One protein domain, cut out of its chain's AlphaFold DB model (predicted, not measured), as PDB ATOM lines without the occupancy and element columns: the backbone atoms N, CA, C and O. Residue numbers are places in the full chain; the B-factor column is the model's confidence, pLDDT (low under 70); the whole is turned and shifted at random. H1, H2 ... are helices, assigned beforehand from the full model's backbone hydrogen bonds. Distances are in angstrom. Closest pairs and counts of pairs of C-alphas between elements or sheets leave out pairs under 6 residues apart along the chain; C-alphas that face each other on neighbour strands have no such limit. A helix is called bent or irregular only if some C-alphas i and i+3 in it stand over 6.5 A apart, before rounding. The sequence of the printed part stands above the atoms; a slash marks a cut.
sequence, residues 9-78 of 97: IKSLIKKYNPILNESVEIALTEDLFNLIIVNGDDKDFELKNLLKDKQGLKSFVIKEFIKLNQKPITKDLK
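What this domain is: This is residues 9 to 78 of the 97 residues of an uncharacterized protein of Vicingus serpentipes (UniProt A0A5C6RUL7). A long helix, H1, is crossed near its middle by a second helix, H3, and this one crossing is the only place where helices touch. From the end of H1 the chain folds back through residues 40 to 45 and the short H2 in an open loop that leads into H3, while residues 66 to 78, with the small H4, stick out as a tail. The first part of H1, residues 9 to 21, also stands free, with a kink near residue 16. The printed part has 70 residues with four named helices, H1, H2, H3 and H4 along the chain, and no named strand; the class is all helix. The whole is loose, with a radius of gyration of the C-alphas of 15.7 A and spans of 45 by 33 by 20 A.

How they stand to each other: H1, residues 9 to 39, touches H3, residues 54 to 69, with residues 25 to 29 alone, and H3 touches it with residues 57 to 62 alone. Their closest C-alphas, of Glu 25 and Lys 58, are 5.7 A apart, and their lines are about perpendicular at 84 degrees. H2, residues 46 to 52, is close to H3 but not clearly touching; the closest C-alphas, of Leu 50 and Leu 57, are 6.6 A apart. These two run opposite ways at a steep tilt of 63 degrees. H1 and H2 are apart, and H4, residues 73 to 77, is apart from H1, H2 and H3. Every O i to N i+4 pair is within hydrogen-bond range in H3 and H4, against 25 of 27 in H1 and 0 of 3 in H2, where 2 of 4 O i to N i+3 pairs are.

Where its parts are: H1 runs 37.9 A from C-alpha 9 at (-13.289, 86.989, 118.913) to C-alpha 39, with a kink of 73 degrees near residue 16. It is irregular, with C-alphas 15 and 18 8.0 A apart, and so is H2, with C-alphas 46 and 49 7.7 A apart. H3 is 22.5 A long, and H4 ends with C-alpha 77 at (0.273, 90.301, 142.812).

The domain as a whole: The C-alphas farthest apart, of Asp 44 and Lys 78, are 47.1 A from each other. The printed part has no cut; the links H2 to H3 and H3 to H4 are tight, and H1 to H2 is short. Residues 71 to 78 have pLDDT under 70.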
ATOM      1  N   ILE A   9     -13.375  88.236 118.146       97.75
ATOM      2  CA  ILE A   9     -13.289  86.989 118.913       97.75
ATOM      3  C   ILE A   9     -13.690  87.209 120.374       97.75
ATOM      4  O   ILE A   9     -14.519  86.459 120.877       97.75
ATOM      5  N   LYS A  10     -13.220  88.276 121.039       97.56
ATOM      6  CA  LYS A  10     -13.641  88.610 122.417       97.56
ATOM      7  C   LYS A  10     -15.159  88.746 122.548       97.56
ATOM      8  O   LYS A  10     -15.751  88.228 123.492       97.56
ATOM      9  N   SER A  11     -15.790  89.413 121.584       98.00
ATOM     10  CA  SER A  11     -17.246  89.588 121.567       98.00
ATOM     11  C   SER A  11     -17.983  88.256 121.387       98.00
ATOM     12  O   SER A  11     -19.001  88.024 122.035       98.00
ATOM     13  N   LEU A  12     -17.462  87.369 120.533       98.12
ATOM     14  CA  LEU A  12     -18.032  86.038 120.309       98.12
ATOM     15  C   LEU A  12     -17.858  85.136 121.534       98.12
ATOM     16  O   LEU A  12     -18.829  84.516 121.952       98.12
ATOM     17  N   ILE A  13     -16.677  85.125 122.159       97.19
ATOM     18  CA  ILE A  13     -16.430  84.385 123.405       97.19
ATOM     19  C   ILE A  13     -17.431  84.823 124.471       97.19
ATOM     20  O   ILE A  13     -18.114  83.981 125.040       97.19
ATOM     21  N   LYS A  14     -17.607  86.135 124.682       97.06
ATOM     22  CA  LYS A  14     -18.585  86.643 125.656       97.06
ATOM     23  C   LYS A  14     -20.013  86.190 125.333       97.06
ATOM     24  O   LYS A  14     -20.744  85.811 126.242       97.06
ATOM     25  N   LYS A  15     -20.403  86.214 124.053       97.81
ATOM     26  CA  LYS A  15     -21.734  85.782 123.598       97.81
ATOM     27  C   LYS A  15     -21.985  84.294 123.866       97.81
ATOM     28  O   LYS A  15     -23.086  83.938 124.269       97.81
ATOM     29  N   TYR A  16     -20.989  83.444 123.633       98.19
ATOM     30  CA  TYR A  16     -21.125  81.989 123.726       98.19
ATOM     31  C   TYR A  16     -20.602  81.402 125.042       98.19
ATOM     32  O   TYR A  16     -20.650  80.189 125.217       98.19
ATOM     33  N   ASN A  17     -20.146  82.234 125.984       95.50
ATOM     34  CA  ASN A  17     -19.511  81.788 127.223       95.50
ATOM     35  C   ASN A  17     -20.324  80.749 128.019       95.50
ATOM     36  O   ASN A  17     -19.723  79.777 128.458       95.50
ATOM     37  N   PRO A  18     -21.659  80.873 128.182       94.31
ATOM     38  CA  PRO A  18     -22.437  79.848 128.883       94.31
ATOM     39  C   PRO A  18     -22.351  78.467 128.217       94.31
ATOM     40  O   PRO A  18     -22.245  77.457 128.901       94.31
ATOM     41  N   ILE A  19     -22.337  78.432 126.881       96.69
ATOM     42  CA  ILE A  19     -22.241  77.195 126.093       96.69
ATOM     43  C   ILE A  19     -20.820  76.634 126.157       96.69
ATOM     44  O   ILE A  19     -20.637  75.429 126.303       96.69
ATOM     45  N   LEU A  20     -19.812  77.504 126.060       94.62
ATOM     46  CA  LEU A  20     -18.408  77.107 126.158       94.62
ATOM     47  C   LEU A  20     -18.090  76.533 127.538       94.62
ATOM     48  O   LEU A  20     -17.405  75.520 127.611       94.62
ATOM     49  N   ASN A  21     -18.627  77.131 128.604       90.81
ATOM     50  CA  ASN A  21     -18.498  76.599 129.957       90.81
ATOM     51  C   ASN A  21     -19.059  75.177 130.027       90.81
ATOM     52  O   ASN A  21     -18.299  74.271 130.343       90.81
ATOM     53  N   GLU A  22     -20.324  74.973 129.638       92.31
ATOM     54  CA  GLU A  22     -20.956  73.642 129.612       92.31
ATOM     55  C   GLU A  22     -20.146  72.634 128.779       92.31
ATOM     56  O   GLU A  22     -19.933  71.499 129.197       92.31
ATOM     57  N   SER A  23     -19.631  73.063 127.623       94.69
ATOM     58  CA  SER A  23     -18.827  72.212 126.737       94.69
ATOM     59  C   SER A  23     -17.526  71.754 127.403       94.69
ATOM     60  O   SER A  23     -17.155  70.589 127.287       94.69
ATOM     61  N   VAL A  24     -16.839  72.655 128.113       93.00
ATOM     62  CA  VAL A  24     -15.618  72.327 128.863       93.00
ATOM     63  C   VAL A  24     -15.934  71.387 130.023       93.00
ATOM     64  O   VAL A  24     -15.171  70.453 130.256       93.00
ATOM     65  N   GLU A  25     -17.054  71.594 130.721       93.38
ATOM     66  CA  GLU A  25     -17.484  70.714 131.814       93.38
ATOM     67  C   GLU A  25     -17.644  69.266 131.354       93.38
ATOM     68  O   GLU A  25     -17.157  68.335 132.002       93.38
ATOM     69  N   ILE A  26     -18.346  69.097 130.230       93.25
ATOM     70  CA  ILE A  26     -18.635  67.797 129.631       93.25
ATOM     71  C   ILE A  26     -17.334  67.147 129.174       93.25
ATOM     72  O   ILE A  26     -17.015  66.062 129.651       93.25
ATOM     73  N   ALA A  27     -16.556  67.834 128.331       95.31
ATOM     74  CA  ALA A  27     -15.333  67.284 127.752       95.31
ATOM     75  C   ALA A  27     -14.332  66.848 128.830       95.31
ATOM     76  O   ALA A  27     -13.817  65.736 128.791       95.31
ATOM     77  N   LEU A  28     -14.114  67.690 129.845       95.06
ATOM     78  CA  LEU A  28     -13.195  67.376 130.936       95.06
ATOM     79  C   LEU A  28     -13.646  66.149 131.737       95.06
ATOM     80  O   LEU A  28     -12.823  65.321 132.129       95.06
ATOM     81  N   THR A  29     -14.948  66.045 132.001       94.50
ATOM     82  CA  THR A  29     -15.503  64.910 132.740       94.50
ATOM     83  C   THR A  29     -15.392  63.632 131.914       94.50
ATOM     84  O   THR A  29     -14.924  62.622 132.427       94.50
ATOM     85  N   GLU A  30     -15.766  63.667 130.636       93.62
ATOM     86  CA  GLU A  30     -15.675  62.512 129.735       93.62
ATOM     87  C   GLU A  30     -14.236  62.014 129.583       93.62
ATOM     88  O   GLU A  30     -13.982  60.821 129.754       93.62
ATOM     89  N   ASP A  31     -13.283  62.919 129.353       96.56
ATOM     90  CA  ASP A  31     -11.869  62.565 129.228       96.56
ATOM     91  C   ASP A  31     -11.320  61.933 130.514       96.56
ATOM     92  O   ASP A  31     -10.586  60.945 130.451       96.56
ATOM     93  N   LEU A  32     -11.720  62.432 131.690       95.12
ATOM     94  CA  LEU A  32     -11.332  61.829 132.966       95.12
ATOM     95  C   LEU A  32     -11.846  60.388 133.092       95.12
ATOM     96  O   LEU A  32     -11.086  59.500 133.475       95.12
ATOM     97  N   PHE A  33     -13.111  60.131 132.751       91.44
ATOM     98  CA  PHE A  33     -13.657  58.771 132.797       91.44
ATOM     99  C   PHE A  33     -13.001  57.852 131.771       91.44
ATOM    100  O   PHE A  33     -12.699  56.706 132.095       91.44
ATOM    101  N   ASN A  34     -12.723  58.353 130.568       92.31
ATOM    102  CA  ASN A  34     -11.988  57.595 129.562       92.31
ATOM    103  C   ASN A  34     -10.613  57.167 130.093       92.31
ATOM    104  O   ASN A  34     -10.230  56.012 129.928       92.31
ATOM    105  N   LEU A  35      -9.899  58.058 130.787       95.81
ATOM    106  CA  LEU A  35      -8.619  57.731 131.417       95.81
ATOM    107  C   LEU A  35      -8.770  56.686 132.530       95.81
ATOM    108  O   LEU A  35      -8.020  55.714 132.532       95.81
ATOM    109  N   ILE A  36      -9.747  56.839 133.427       94.00
ATOM    110  CA  ILE A  36     -10.021  55.867 134.504       94.00
ATOM    111  C   ILE A  36     -10.296  54.475 133.919       94.00
ATOM    112  O   ILE A  36      -9.758  53.475 134.395       94.00
ATOM    113  N   ILE A  37     -11.114  54.404 132.863       90.00
ATOM    114  CA  ILE A  37     -11.497  53.146 132.211       90.00
ATOM    115  C   ILE A  37     -10.293  52.503 131.520       90.00
ATOM    116  O   ILE A  37     -10.031  51.322 131.730       90.00
ATOM    117  N   VAL A  38      -9.555  53.266 130.707       94.56
ATOM    118  CA  VAL A  38      -8.417  52.745 129.928       94.56
ATOM    119  C   VAL A  38      -7.286  52.262 130.836       94.56
ATOM    120  O   VAL A  38      -6.661  51.248 130.533       94.56
ATOM    121  N   ASN A  39      -7.041  52.943 131.957       96.69
ATOM    122  CA  ASN A  39      -6.022  52.529 132.924       96.69
ATOM    123  C   ASN A  39      -6.529  51.464 133.915       96.69
ATOM    124  O   ASN A  39      -5.734  50.781 134.561       96.69
ATOM    125  N   GLY A  40      -7.847  51.252 133.989       92.69
ATOM    126  CA  GLY A  40      -8.458  50.299 134.910       92.69
ATOM    127  C   GLY A  40      -8.318  50.727 136.371       92.69
ATOM    128  O   GLY A  40      -8.050  49.878 137.222       92.69
ATOM    129  N   ASP A  41      -8.494  52.020 136.646       94.12
ATOM    130  CA  ASP A  41      -8.360  52.618 137.982       94.12
ATOM    131  C   ASP A  41      -9.616  52.421 138.862       94.12
ATOM    132  O   ASP A  41      -9.582  52.707 140.054       94.12
ATOM    133  N   ASP A  42     -10.714  51.898 138.298       91.50
ATOM    134  CA  ASP A  42     -11.974  51.575 138.999       91.50
ATOM    135  C   ASP A  42     -12.427  50.125 138.727       91.50
ATOM    136  O   ASP A  42     -13.569  49.851 138.355       91.50
ATOM    137  N   LYS A  43     -11.508  49.158 138.851       88.31
ATOM    138  CA  LYS A  43     -11.797  47.728 138.594       88.31
ATOM    139  C   LYS A  43     -12.845  47.132 139.534       88.31
ATOM    140  O   LYS A  43     -13.558  46.215 139.135       88.31
ATOM    141  N   ASP A  44     -12.947  47.668 140.746       91.06
ATOM    142  CA  ASP A  44     -13.900  47.222 141.764       91.06
ATOM    143  C   ASP A  44     -15.260  47.946 141.668       91.06
ATOM    144  O   ASP A  44     -16.168  47.688 142.463       91.06
ATOM    145  N   PHE A  45     -15.444  48.803 140.651       85.00
ATOM    146  CA  PHE A  45     -16.673  49.560 140.384       85.00
ATOM    147  C   PHE A  45     -17.139  50.406 141.583       85.00
ATOM    148  O   PHE A  45     -18.344  50.529 141.856       85.00
ATOM    149  N   GLU A  46     -16.196  51.006 142.308       89.56
ATOM    150  CA  GLU A  46     -16.460  51.905 143.431       89.56
ATOM    151  C   GLU A  46     -17.202  53.162 142.956       89.56
ATOM    152  O   GLU A  46     -18.105  53.669 143.631       89.56
ATOM    153  N   LEU A  47     -16.906  53.618 141.735       88.19
ATOM    154  CA  LEU A  47     -17.451  54.849 141.163       88.19
ATOM    155  C   LEU A  47     -18.804  54.661 140.452       88.19
ATOM    156  O   LEU A  47     -19.372  55.627 139.937       88.19
ATOM    157  N   LYS A  48     -19.394  53.456 140.473       83.44
ATOM    158  CA  LYS A  48     -20.634  53.108 139.735       83.44
ATOM    159  C   LYS A  48     -21.825  54.042 139.972       83.44
ATOM    160  O   LYS A  48     -22.698  54.181 139.118       83.44
ATOM    161  N   ASN A  49     -21.897  54.658 141.151       86.44
ATOM    162  CA  ASN A  49     -22.998  55.544 141.521       86.44
ATOM    163  C   ASN A  49     -22.751  57.007 141.135       86.44
ATOM    164  O   ASN A  49     -23.709  57.776 141.143       86.44
ATOM    165  N   LEU A  50     -21.524  57.397 140.771       83.69
ATOM    166  CA  LEU A  50     -21.209  58.788 140.421       83.69
ATOM    167  C   LEU A  50     -21.974  59.260 139.183       83.69
ATOM    168  O   LEU A  50     -22.391  60.411 139.116       83.69
ATOM    169  N   LEU A  51     -22.264  58.356 138.246       77.12
ATOM    170  CA  LEU A  51     -23.031  58.673 137.038       77.12
ATOM    171  C   LEU A  51     -24.513  58.994 137.308       77.12
ATOM    172  O   LEU A  51     -25.205  59.469 136.405       77.12
ATOM    173  N   LYS A  52     -25.011  58.748 138.533       87.00
ATOM    174  CA  LYS A  52     -26.387  59.080 138.931       87.00
ATOM    175  C   LYS A  52     -26.588  60.583 139.129       87.00
ATOM    176  O   LYS A  52     -27.684  61.068 138.869       87.00
ATOM    177  N   ASP A  53     -25.544  61.309 139.534       90.00
ATOM    178  CA  ASP A  53     -25.557  62.769 139.661       90.00
ATOM    179  C   ASP A  53     -24.553  63.401 138.694       90.00
ATOM    180  O   ASP A  53     -23.427  63.760 139.043       90.00
ATOM    181  N   LYS A  54     -24.985  63.552 137.440       86.94
ATOM    182  CA  LYS A  54     -24.153  64.134 136.381       86.94
ATOM    183  C   LYS A  54     -23.748  65.578 136.684       86.94
ATOM    184  O   LYS A  54     -22.648  65.985 136.327       86.94
ATOM    185  N   GLN A  55     -24.622  66.367 137.310       89.75
ATOM    186  CA  GLN A  55     -24.360  67.789 137.527       89.75
ATOM    187  C   GLN A  55     -23.394  68.012 138.693       89.75
ATOM    188  O   GLN A  55     -22.455  68.804 138.560       89.75
ATOM    189  N   GLY A  56     -23.576  67.289 139.802       90.81
ATOM    190  CA  GLY A  56     -22.643  67.310 140.926       90.81
ATOM    191  C   GLY A  56     -21.262  66.795 140.532       90.81
ATOM    192  O   GLY A  56     -20.256  67.415 140.876       90.81
ATOM    193  N   LEU A  57     -21.210  65.733 139.722       91.44
ATOM    194  CA  LEU A  57     -19.966  65.177 139.195       91.44
ATOM    195  C   LEU A  57     -19.196  66.181 138.328       91.44
ATOM    196  O   LEU A  57     -18.037  66.461 138.631       91.44
ATOM    197  N   LYS A  58     -19.838  66.778 137.310       92.31
ATOM    198  CA  LYS A  58     -19.210  67.817 136.469       92.31
ATOM    199  C   LYS A  58     -18.668  68.975 137.314       92.31
ATOM    200  O   LYS A  58     -17.513  69.373 137.169       92.31
ATOM    201  N   SER A  59     -19.477  69.454 138.262       91.50
ATOM    202  CA  SER A  59     -19.100  70.549 139.166       91.50
ATOM    203  C   SER A  59     -17.881  70.197 140.027       91.50
ATOM    204  O   SER A  59     -16.986  71.025 140.215       91.50
ATOM    205  N   PHE A  60     -17.829  68.968 140.548       93.56
ATOM    206  CA  PHE A  60     -16.719  68.483 141.361       93.56
ATOM    207  C   PHE A  60     -15.424  68.361 140.547       93.56
ATOM    208  O   PHE A  60     -14.390  68.889 140.962       93.56
ATOM    209  N   VAL A  61     -15.492  67.735 139.367       94.19
ATOM    210  CA  VAL A  61     -14.340  67.527 138.476       94.19
ATOM    211  C   VAL A  61     -13.711  68.859 138.073       94.19
ATOM    212  O   VAL A  61     -12.502  69.041 138.210       94.19
ATOM    213  N   ILE A  62     -14.521  69.831 137.650       92.06
ATOM    214  CA  ILE A  62     -14.019  71.157 137.260       92.06
ATOM    215  C   ILE A  62     -13.385  71.880 138.430       92.06
ATOM    216  O   ILE A  62     -12.332  72.496 138.272       92.06
ATOM    217  N   LYS A  63     -14.015  71.832 139.606       91.88
ATOM    218  CA  LYS A  63     -13.495  72.503 140.794       91.88
ATOM    219  C   LYS A  63     -12.098  71.992 141.142       91.88
ATOM    220  O   LYS A  63     -11.201  72.809 141.357       91.88
ATOM    221  N   GLU A  64     -11.900  70.676 141.171       94.25
ATOM    222  CA  GLU A  64     -10.585  70.103 141.468       94.25
ATOM    223  C   GLU A  64      -9.585  70.339 140.328       94.25
ATOM    224  O   GLU A  64      -8.446  70.724 140.593       94.25
ATOM    225  N   PHE A  65     -10.009  70.240 139.064       92.56
ATOM    226  CA  PHE A  65      -9.148  70.559 137.924       92.56
ATOM    227  C   PHE A  65      -8.661  72.011 137.956       92.56
ATOM    228  O   PHE A  65      -7.466  72.274 137.821       92.56
ATOM    229  N   ILE A  66      -9.561  72.971 138.177       89.38
ATOM    230  CA  ILE A  66      -9.212  74.388 138.289       89.38
ATOM    231  C   ILE A  66      -8.257  74.596 139.466       89.38
ATOM    232  O   ILE A  66      -7.237  75.254 139.305       89.38
ATOM    233  N   LYS A  67      -8.545  74.021 140.637       89.50
ATOM    234  CA  LYS A  67      -7.698  74.141 141.834       89.50
ATOM    235  C   LYS A  67      -6.267  73.643 141.601       89.50
ATOM    236  O   LYS A  67      -5.335  74.269 142.095       89.50
ATOM    237  N   LEU A  68      -6.085  72.569 140.830       89.81
ATOM    238  CA  LEU A  68      -4.762  72.045 140.465       89.81
ATOM    239  C   LEU A  68      -4.027  72.919 139.438       89.81
ATOM    240  O   LEU A  68      -2.798  72.979 139.449       89.81
ATOM    241  N   ASN A  69      -4.763  73.608 138.562       83.56
ATOM    242  CA  ASN A  69      -4.202  74.378 137.447       83.56
ATOM    243  C   ASN A  69      -4.160  75.896 137.688       83.56
ATOM    244  O   ASN A  69      -3.594  76.643 136.885       83.56
ATOM    245  N   GLN A  70      -4.725  76.378 138.792       78.25
ATOM    246  CA  GLN A  70      -4.559  77.760 139.214       78.25
ATOM    247  C   GLN A  70      -3.092  78.002 139.584       78.25
ATOM    248  O   GLN A  70      -2.592  77.542 140.610       78.25
ATOM    249  N   LYS A  71      -2.394  78.801 138.771       58.53
ATOM    250  CA  LYS A  71      -1.199  79.499 139.253       58.53
ATOM    251  C   LYS A  71      -1.659  80.456 140.358       58.53
ATOM    252  O   LYS A  71      -2.640  81.170 140.140       58.53
ATOM    253  N   PRO A  72      -0.997  80.502 141.526       57.53
ATOM    254  CA  PRO A  72      -1.369  81.449 142.562       57.53
ATOM    255  C   PRO A  72      -1.328  82.863 141.984       57.53
ATOM    256  O   PRO A  72      -0.253  83.344 141.624       57.53
ATOM    257  N   ILE A  73      -2.478  83.542 141.941       49.28
ATOM    258  CA  ILE A  73      -2.583  84.977 141.613       49.28
ATOM    259  C   ILE A  73      -1.615  85.793 142.493       49.28
ATOM    260  O   ILE A  73      -1.125  86.844 142.096       49.28
ATOM    261  N   THR A  74      -1.246  85.270 143.666       52.72
ATOM    262  CA  THR A  74      -0.254  85.845 144.583       52.72
ATOM    263  C   THR A  74       1.166  85.951 144.023       52.72
ATOM    264  O   THR A  74       1.921  86.800 144.494       52.72
ATOM    265  N   LYS A  75       1.556  85.148 143.020       53.53
ATOM    266  CA  LYS A  75       2.851  85.326 142.334       53.53
ATOM    267  C   LYS A  75       2.846  86.558 141.430       53.53
ATOM    268  O   LYS A  75       3.865  87.236 141.351       53.53
ATOM    269  N   ASP A  76       1.700  86.870 140.833       49.97
ATOM    270  CA  ASP A  76       1.530  88.016 139.936       49.97
ATOM    271  C   ASP A  76       1.141  89.299 140.700       49.97
ATOM    272  O   ASP A  76       1.499  90.393 140.275       49.97
ATOM    273  N   LEU A  77       0.522  89.182 141.886       50.75
ATOM    274  CA  LEU A  77       0.273  90.301 142.812       50.75
ATOM    275  C   LEU A  77       1.559  90.932 143.364       50.75
ATOM    276  O   LEU A  77       1.555  92.117 143.668       50.75
ATOM    277  N   LYS A  78       2.665  90.177 143.473       53.88
ATOM    278  CA  LYS A  78       3.977  90.749 143.841       53.88
ATOM    279  C   LYS A  78       4.506  91.744 142.804       53.88
ATOM    280  O   LYS A  78       5.348  92.564 143.143       53.88
TER     281      LYS A  78